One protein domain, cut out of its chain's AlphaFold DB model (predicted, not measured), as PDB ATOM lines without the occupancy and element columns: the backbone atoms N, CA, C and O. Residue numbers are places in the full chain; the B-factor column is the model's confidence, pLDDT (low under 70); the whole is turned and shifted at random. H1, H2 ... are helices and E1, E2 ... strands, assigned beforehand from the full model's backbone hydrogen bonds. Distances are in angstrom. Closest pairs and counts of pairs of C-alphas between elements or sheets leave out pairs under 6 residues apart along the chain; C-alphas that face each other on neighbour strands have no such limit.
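Overview. This is residues 13 to 71 of the 71 residues of an uncharacterized protein of Streptomyces lydicus (UniProt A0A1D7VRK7). One strongly twisted, curled sheet of four strands makes a wall, and a single helix, H1, packs over one face of it, running along the two inner strands, E1 and E3. The short strand E2 pairs with the far end of E1 and lies away from the helix, while E4, at the other edge, bends along its course. The printed part has 59 residues, with four named strands and then one named helix in the order E1, E2, E3, E4, H1; the sheet's order is E2, E1, E3, E4, antiparallel throughout, and the class is mixed, helices and strands. The whole is compact, with a radius of gyration of the C-alphas of 11.3 A and spans of 27 by 24 by 15 A.

Along the chain. Find C-alpha 13 at (35.136, -12.983, -27.015); from there E1 runs through residues 13 to 20, 22.2 A long. Next comes E2, residues 23 to 25, 6.3 A. E3 holds residues 33 to 40 and spans 21.6 A, beginning at C-alpha 33 at (48.824, -15.178, -35.059). E4, residues 45 to 54, spans 20.8 A and bends by 71 degrees at residue 48. Last, H1 takes residues 59 to 69, 15.4 A, ending at C-alpha 69 at (38.491, -17.966, -18.258).

Arrangement. Start in the sheet with the inner strands E1 and E3, antiparallel at 145 degrees, where N 15 and O 36 are 2.8 A apart, within hydrogen-bond range. The pairing of E1 is staggered: its residues 13 to 17 pair with E3 and its residues 18 to 20 with E2. E1 and E2 form a hairpin, antiparallel at 121 degrees, with N 18 and O 25 at 2.8 A. E3 and E4 form the other hairpin, antiparallel at 159 degrees, with N 35 and O 52 at 2.9 A. The edge strands E2 and E4 are apart. Now look to H1, which is on the sheet at a height over the sheet of 9.7 A. It lies over E1 and E3 and runs along the strands, at 10 degrees to E3 on the local plane. The closest C-alphas of H1 and E1 are those of Trp 66 and Val 14, 7.4 A apart. In H1 every O i to N i+4 pair is within hydrogen-bond range.

Size, cuts and confidence. The two C-alphas farthest apart are those of Asn 21 and Arg 71, 33.9 A. The printed part has no cut and ends at residue 71, the chain's last. The links E1 to E2, E3 to E4 and E4 to H1 are tight, and E2 to E3, with 7 residues between, is short. The mean pLDDT of the printed part is 79.2; look for values under 70 at residue 22, residues 26 to 31 and residue 71.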
ATOM      1  N   CYS A  13      34.834 -12.284 -25.776       79.56
ATOM      2  CA  CYS A  13      35.136 -12.983 -27.015       79.56
ATOM      3  C   CYS A  13      36.633 -12.986 -27.307       79.56
ATOM      4  O   CYS A  13      37.361 -12.028 -27.027       79.56
ATOM      5  N   VAL A  14      37.080 -14.090 -27.901       82.88
ATOM      6  CA  VAL A  14      38.445 -14.253 -28.393       82.88
ATOM      7  C   VAL A  14      38.441 -14.035 -29.899       82.88
ATOM      8  O   VAL A  14      37.631 -14.599 -30.629       82.88
ATOM      9  N   SER A  15      39.352 -13.196 -30.363       83.50
ATOM     10  CA  SER A  15      39.610 -12.922 -31.768       83.50
ATOM     11  C   SER A  15      41.012 -13.392 -32.113       83.50
ATOM     12  O   SER A  15      41.960 -13.040 -31.415       83.50
ATOM     13  N   VAL A  16      41.151 -14.117 -33.219       83.94
ATOM     14  CA  VAL A  16      42.449 -14.535 -33.755       83.94
ATOM     15  C   VAL A  16      42.616 -13.932 -35.142       83.94
ATOM     16  O   VAL A  16      41.687 -13.985 -35.943       83.94
ATOM     17  N   TRP A  17      43.758 -13.309 -35.418       84.00
ATOM     18  CA  TRP A  17      44.056 -12.731 -36.730       84.00
ATOM     19  C   TRP A  17      45.556 -12.629 -36.981       84.00
ATOM     20  O   TRP A  17      46.350 -12.778 -36.063       84.00
ATOM     21  N   LYS A  18      45.965 -12.350 -38.213       82.12
ATOM     22  CA  LYS A  18      47.329 -11.943 -38.559       82.12
ATOM     23  C   LYS A  18      47.361 -10.462 -38.871       82.12
ATOM     24  O   LYS A  18      46.414  -9.941 -39.452       82.12
ATOM     25  N   GLU A  19      48.452  -9.798 -38.514       76.12
ATOM     26  CA  GLU A  19      48.757  -8.469 -39.040       76.12
ATOM     27  C   GLU A  19      49.854  -8.594 -40.091       76.12
ATOM     28  O   GLU A  19      51.006  -8.859 -39.758       76.12
ATOM     29  N   ASN A  20      49.483  -8.390 -41.353       74.31
ATOM     30  CA  ASN A  20      50.410  -8.269 -42.474       74.31
ATOM     31  C   ASN A  20      50.349  -6.838 -42.993       74.31
ATOM     32  O   ASN A  20      49.291  -6.377 -43.415       74.31
ATOM     33  N   ASN A  21      51.473  -6.116 -42.956       72.12
ATOM     34  CA  ASN A  21      51.570  -4.730 -43.439       72.12
ATOM     35  C   ASN A  21      50.490  -3.782 -42.869       72.12
ATOM     36  O   ASN A  21      50.025  -2.877 -43.556       72.12
ATOM     37  N   GLY A  22      50.075  -3.997 -41.615       68.81
ATOM     38  CA  GLY A  22      49.023  -3.211 -40.958       68.81
ATOM     39  C   GLY A  22      47.586  -3.622 -41.314       68.81
ATOM     40  O   GLY A  22      46.645  -3.038 -40.783       68.81
ATOM     41  N   CYS A  23      47.401  -4.638 -42.160       70.44
ATOM     42  CA  CYS A  23      46.102  -5.225 -42.471       70.44
ATOM     43  C   CYS A  23      45.828  -6.449 -41.595       70.44
ATOM     44  O   CYS A  23      46.700  -7.296 -41.394       70.44
ATOM     45  N   ARG A  24      44.590  -6.544 -41.098       75.69
ATOM     46  CA  ARG A  24      44.089  -7.690 -40.340       75.69
ATOM     47  C   ARG A  24      43.572  -8.760 -41.302       75.69
ATOM     48  O   ARG A  24      42.571  -8.536 -41.972       75.69
ATOM     49  N   GLU A  25      44.226  -9.913 -41.320       72.94
ATOM     50  CA  GLU A  25      43.844 -11.083 -42.121       72.94
ATOM     51  C   GLU A  25      43.453 -12.255 -41.212       72.94
ATOM     52  O   GLU A  25      43.905 -12.338 -40.066       72.94
ATOM     53  N   ASP A  26      42.630 -13.181 -41.701       67.62
ATOM     54  CA  ASP A  26      42.305 -14.387 -40.941       67.62
ATOM     55  C   ASP A  26      43.554 -15.256 -40.750       67.62
ATOM     56  O   ASP A  26      44.317 -15.544 -41.678       67.62
ATOM     57  N   ALA A  27      43.791 -15.667 -39.504       62.50
ATOM     58  CA  ALA A  27      44.947 -16.485 -39.186       62.50
ATOM     59  C   ALA A  27      44.699 -17.949 -39.570       62.50
ATOM     60  O   ALA A  27      43.873 -18.630 -38.968       62.50
ATOM     61  N   LEU A  28      45.466 -18.455 -40.538       62.53
ATOM     62  CA  LEU A  28      45.584 -19.894 -40.783       62.53
ATOM     63  C   LEU A  28      46.374 -20.566 -39.649       62.53
ATOM     64  O   LEU A  28      47.345 -19.991 -39.157       62.53
ATOM     65  N   MET A  29      45.997 -21.800 -39.290       57.47
ATOM     66  CA  MET A  29      46.529 -22.570 -38.146       57.47
ATOM     67  C   MET A  29      48.037 -22.884 -38.183       57.47
ATOM     68  O   MET A  29      48.537 -23.514 -37.259       57.47
ATOM     69  N   HIS A  30      48.767 -22.471 -39.221       58.56
ATOM     70  CA  HIS A  30      50.176 -22.822 -39.433       58.56
ATOM     71  C   HIS A  30      51.153 -21.652 -39.287       58.56
ATOM     72  O   HIS A  30      52.355 -21.848 -39.413       58.56
ATOM     73  N   ASP A  31      50.660 -20.456 -38.983       68.12
ATOM     74  CA  ASP A  31      51.479 -19.248 -38.895       68.12
ATOM     75  C   ASP A  31      51.309 -18.548 -37.546       68.12
ATOM     76  O   ASP A  31      50.351 -18.776 -36.804       68.12
ATOM     77  N   ARG A  32      52.235 -17.635 -37.253       74.19
ATOM     78  CA  ARG A  32      52.155 -16.756 -36.087       74.19
ATOM     79  C   ARG A  32      50.905 -15.878 -36.183       74.19
ATOM     80  O   ARG A  32      50.690 -15.208 -37.193       74.19
ATOM     81  N   ALA A  33      50.094 -15.883 -35.133       83.81
ATOM     82  CA  ALA A  33      48.824 -15.178 -35.059       83.81
ATOM     83  C   ALA A  33      48.812 -14.205 -33.879       83.81
ATOM     84  O   ALA A  33      49.621 -14.287 -32.959       83.81
ATOM     85  N   ILE A  34      47.871 -13.279 -33.891       85.50
ATOM     86  CA  ILE A  34      47.566 -12.383 -32.790       85.50
ATOM     87  C   ILE A  34      46.272 -12.863 -32.165       85.50
ATOM     88  O   ILE A  34      45.259 -13.011 -32.846       85.50
ATOM     89  N   VAL A  35      46.320 -13.082 -30.856       86.81
ATOM     90  CA  VAL A  35      45.150 -13.391 -30.043       86.81
ATOM     91  C   VAL A  35      44.781 -12.139 -29.268       86.81
ATOM     92  O   VAL A  35      45.572 -11.637 -28.467       86.81
ATOM     93  N   GLY A  36      43.580 -11.630 -29.519       87.44
ATOM     94  CA  GLY A  36      42.976 -10.540 -28.767       87.44
ATOM     95  C   GLY A  36      41.771 -11.035 -27.984       87.44
ATOM     96  O   GLY A  36      40.929 -11.740 -28.538       87.44
ATOM     97  N   VAL A  37      41.674 -10.646 -26.717       86.50
ATOM     98  CA  VAL A  37      40.518 -10.950 -25.868       86.50
ATOM     99  C   VAL A  37      39.840  -9.658 -25.477       86.50
ATOM    100  O   VAL A  37      40.504  -8.707 -25.065       86.50
ATOM    101  N   TYR A  38      38.523  -9.644 -25.628       85.06
ATOM    102  CA  TYR A  38      37.685  -8.475 -25.418       85.06
ATOM    103  C   TYR A  38      36.524  -8.829 -24.493       85.06
ATOM    104  O   TYR A  38      36.053  -9.969 -24.504       85.06
ATOM    105  N   THR A  39      36.035  -7.856 -23.726       83.62
ATOM    106  CA  THR A  39      34.725  -7.969 -23.069       83.62
ATOM    107  C   THR A  39      33.595  -7.872 -24.105       83.62
ATOM    108  O   THR A  39      33.794  -7.376 -25.216       83.62
ATOM    109  N   GLY A  40      32.403  -8.365 -23.765       78.69
ATOM    110  CA  GLY A  40      31.223  -8.317 -24.638       78.69
ATOM    111  C   GLY A  40      31.153  -9.458 -25.659       78.69
ATOM    112  O   GLY A  40      31.680 -10.549 -25.429       78.69
ATOM    113  N   THR A  41      30.467  -9.222 -26.780       78.25
ATOM    114  CA  THR A  41      30.253 -10.222 -27.845       78.25
ATOM    115  C   THR A  41      31.121  -9.930 -29.073       78.25
ATOM    116  O   THR A  41      31.637  -8.818 -29.213       78.25
ATOM    117  N   PRO A  42      31.289 -10.886 -30.007       72.19
ATOM    118  CA  PRO A  42      31.997 -10.627 -31.261       72.19
ATOM    119  C   PRO A  42      31.418  -9.457 -32.074       72.19
ATOM    120  O   PRO A  42      32.184  -8.786 -32.768       72.19
ATOM    121  N   GLU A  43      30.103  -9.212 -31.974       76.38
ATOM    122  CA  GLU A  43      29.384  -8.127 -32.666       76.38
ATOM    123  C   GLU A  43      29.439  -6.795 -31.901       76.38
ATOM    124  O   GLU A  43      29.441  -5.731 -32.516       76.38
ATOM    125  N   GLN A  44      29.507  -6.844 -30.568       75.81
ATOM    126  CA  GLN A  44      29.586  -5.682 -29.679       75.81
ATOM    127  C   GLN A  44      30.829  -5.796 -28.794       75.81
ATOM    128  O   GLN A  44      30.742  -6.062 -27.592       75.81
ATOM    129  N   ARG A  45      32.008  -5.632 -29.407       73.44
ATOM    130  CA  ARG A  45      33.280  -5.696 -28.678       73.44
ATOM    131  C   ARG A  45      33.398  -4.516 -27.717       73.44
ATOM    132  O   ARG A  45      33.285  -3.366 -28.136       73.44
ATOM    133  N   GLY A  46      33.650  -4.828 -26.451       78.62
ATOM    134  CA  GLY A  46      34.004  -3.869 -25.414       78.62
ATOM    135  C   GLY A  46      35.518  -3.689 -25.289       78.62
ATOM    136  O   GLY A  46      36.259  -3.739 -26.274       78.62
ATOM    137  N   ASP A  47      35.977  -3.495 -24.056       84.06
ATOM    138  CA  ASP A  47      37.380  -3.254 -23.726       84.06
ATOM    139  C   ASP A  47      38.285  -4.437 -24.084       84.06
ATOM    140  O   ASP A  47      37.939  -5.606 -23.886       84.06
ATOM    141  N   GLN A  48      39.489  -4.125 -24.573       84.50
ATOM    142  CA  GLN A  48      40.528  -5.117 -24.819       84.50
ATOM    143  C   GLN A  48      41.224  -5.498 -23.512       84.50
ATOM    144  O   GLN A  48      41.902  -4.684 -22.889       84.50
ATOM    145  N   LEU A  49      41.102  -6.765 -23.139       83.06
ATOM    146  CA  LEU A  49      41.692  -7.338 -21.931       83.06
ATOM    147  C   LEU A  49      43.086  -7.904 -22.179       83.06
ATOM    148  O   LEU A  49      43.944  -7.887 -21.300       83.06
ATOM    149  N   PHE A  50      43.302  -8.441 -23.379       85.81
ATOM    150  CA  PHE A  50      44.535  -9.126 -23.737       85.81
ATOM    151  C   PHE A  50      44.849  -8.954 -25.221       85.81
ATOM    152  O   PHE A  50      43.951  -8.934 -26.070       85.81
ATOM    153  N   ARG A  51      46.144  -8.858 -25.530       87.50
ATOM    154  CA  ARG A  51      46.696  -8.938 -26.884       87.50
ATOM    155  C   ARG A  51      48.063  -9.596 -26.814       87.50
ATOM    156  O   ARG A  51      48.947  -9.069 -26.143       87.50
ATOM    157  N   ALA A  52      48.262 -10.684 -27.544       86.75
ATOM    158  CA  ALA A  52      49.584 -11.282 -27.680       86.75
ATOM    159  C   ALA A  52      49.809 -11.863 -29.070       86.75
ATOM    160  O   ALA A  52      48.876 -12.322 -29.725       86.75
ATOM    161  N   TRP A  53      51.076 -11.863 -29.479       88.06
ATOM    162  CA  TRP A  53      51.557 -12.663 -30.597       88.06
ATOM    163  C   TRP A  53      51.763 -14.094 -30.113       88.06
ATOM    164  O   TRP A  53      52.536 -14.321 -29.186       88.06
ATOM    165  N   VAL A  54      51.085 -15.040 -30.747       85.88
ATOM    166  CA  VAL A  54      51.054 -16.452 -30.374       85.88
ATOM    167  C   VAL A  54      51.500 -17.280 -31.570       85.88
ATOM    168  O   VAL A  54      51.061 -17.048 -32.700       85.88
ATOM    169  N   ASN A  55      52.409 -18.225 -31.344       86.62
ATOM    170  CA  ASN A  55      52.835 -19.143 -32.394       86.62
ATOM    171  C   ASN A  55      51.741 -20.181 -32.677       86.62
ATOM    172  O   ASN A  55      50.934 -20.498 -31.804       86.62
ATOM    173  N   ALA A  56      51.738 -20.741 -33.886       81.56
ATOM    174  CA  ALA A  56      50.771 -21.757 -34.302       81.56
ATOM    175  C   ALA A  56      50.683 -22.947 -33.325       81.56
ATOM    176  O   ALA A  56      49.590 -23.409 -33.008       81.56
ATOM    177  N   GLU A  57      51.825 -23.392 -32.796       85.12
ATOM    178  CA  GLU A  57      51.925 -24.519 -31.857       85.12
ATOM    179  C   GLU A  57      51.303 -24.217 -30.482       85.12
ATOM    180  O   GLU A  57      50.771 -25.106 -29.821       85.12
ATOM    181  N   GLU A  58      51.332 -22.952 -30.059       84.75
ATOM    182  CA  GLU A  58      50.838 -22.498 -28.753       84.75
ATOM    183  C   GLU A  58      49.372 -22.052 -28.812       84.75
ATOM    184  O   GLU A  58      48.685 -21.984 -27.787       84.75
ATOM    185  N   LEU A  59      48.869 -21.764 -30.017       83.06
ATOM    186  CA  LEU A  59      47.530 -21.237 -30.246       83.06
ATOM    187  C   LEU A  59      46.427 -22.112 -29.620       83.06
ATOM    188  O   LEU A  59      45.588 -21.549 -28.914       83.06
ATOM    189  N   PRO A  60      46.418 -23.456 -29.762       85.31
ATOM    190  CA  PRO A  60      45.397 -24.289 -29.128       85.31
ATOM    191  C   PRO A  60      45.386 -24.165 -27.599       85.31
ATOM    192  O   PRO A  60      44.316 -24.099 -26.993       85.31
ATOM    193  N   ALA A  61      46.563 -24.087 -26.970       87.31
ATOM    194  CA  ALA A  61      46.682 -23.959 -25.520       87.31
ATOM    195  C   ALA A  61      46.174 -22.594 -25.031       87.31
ATOM    196  O   ALA A  61      45.423 -22.530 -24.055       87.31
ATOM    197  N   VAL A  62      46.517 -21.513 -25.739       85.00
ATOM    198  CA  VAL A  62      46.049 -20.153 -25.422       85.00
ATOM    199  C   VAL A  62      44.535 -20.029 -25.603       85.00
ATOM    200  O   VAL A  62      43.859 -19.464 -24.742       85.00
ATOM    201  N   LEU A  63      43.982 -20.583 -26.686       83.25
ATOM    202  CA  LEU A  63      42.535 -20.583 -26.919       83.25
ATOM    203  C   LEU A  63      41.790 -21.384 -25.852       83.25
ATOM    204  O   LEU A  63      40.787 -20.908 -25.323       83.25
ATOM    205  N   ASN A  64      42.302 -22.560 -25.483       84.44
ATOM    206  CA  ASN A  64      41.719 -23.373 -24.419       84.44
ATOM    207  C   ASN A  64      41.783 -22.665 -23.054       84.44
ATOM    208  O   ASN A  64      40.828 -22.717 -22.281       84.44
ATOM    209  N   HIS A  65      42.879 -21.963 -22.753       86.06
ATOM    210  CA  HIS A  65      42.986 -21.166 -21.532       86.06
ATOM    211  C   HIS A  65      41.887 -20.095 -21.465       86.06
ATOM    212  O   HIS A  65      41.128 -20.056 -20.500       86.06
ATOM    213  N   TRP A  66      41.734 -19.283 -22.515       83.12
ATOM    214  CA  TRP A  66      40.716 -18.230 -22.536       83.12
ATOM    215  C   TRP A  66      39.286 -18.763 -22.600       83.12
ATOM    216  O   TRP A  66      38.403 -18.166 -21.994       83.12
ATOM    217  N   ALA A  67      39.050 -19.911 -23.239       80.75
ATOM    218  CA  ALA A  67      37.756 -20.587 -23.180       80.75
ATOM    219  C   ALA A  67      37.370 -20.989 -21.744       80.75
ATOM    220  O   ALA A  67      36.194 -20.947 -21.400       80.75
ATOM    221  N   ASN A  68      38.343 -21.342 -20.894       82.38
ATOM    222  CA  ASN A  68      38.094 -21.619 -19.477       82.38
ATOM    223  C   ASN A  68      37.888 -20.343 -18.648       82.38
ATOM    224  O   ASN A  68      37.092 -20.354 -17.717       82.38
ATOM    225  N   VAL A  69      38.595 -19.255 -18.972       78.44
ATOM    226  CA  VAL A  69      38.491 -17.966 -18.258       78.44
ATOM    227  C   VAL A  69      37.180 -17.231 -18.570       78.44
ATOM    228  O   VAL A  69      36.625 -16.568 -17.698       78.44
ATOM    229  N   LEU A  70      36.687 -17.341 -19.806       73.19
ATOM    230  CA  LEU A  70      35.472 -16.668 -20.288       73.19
ATOM    231  C   LEU A  70      34.184 -17.489 -20.093       73.19
ATOM    232  O   LEU A  70      33.135 -17.102 -20.610       73.19
ATOM    233  N   ARG A  71      34.269 -18.633 -19.409       65.62
ATOM    234  CA  ARG A  71      33.127 -19.483 -19.060       65.62
ATOM    235  C   ARG A  71      32.400 -18.956 -17.827       65.62
ATOM    236  O   ARG A  71      31.155 -19.087 -17.807       65.62
TER     237      ARG A  71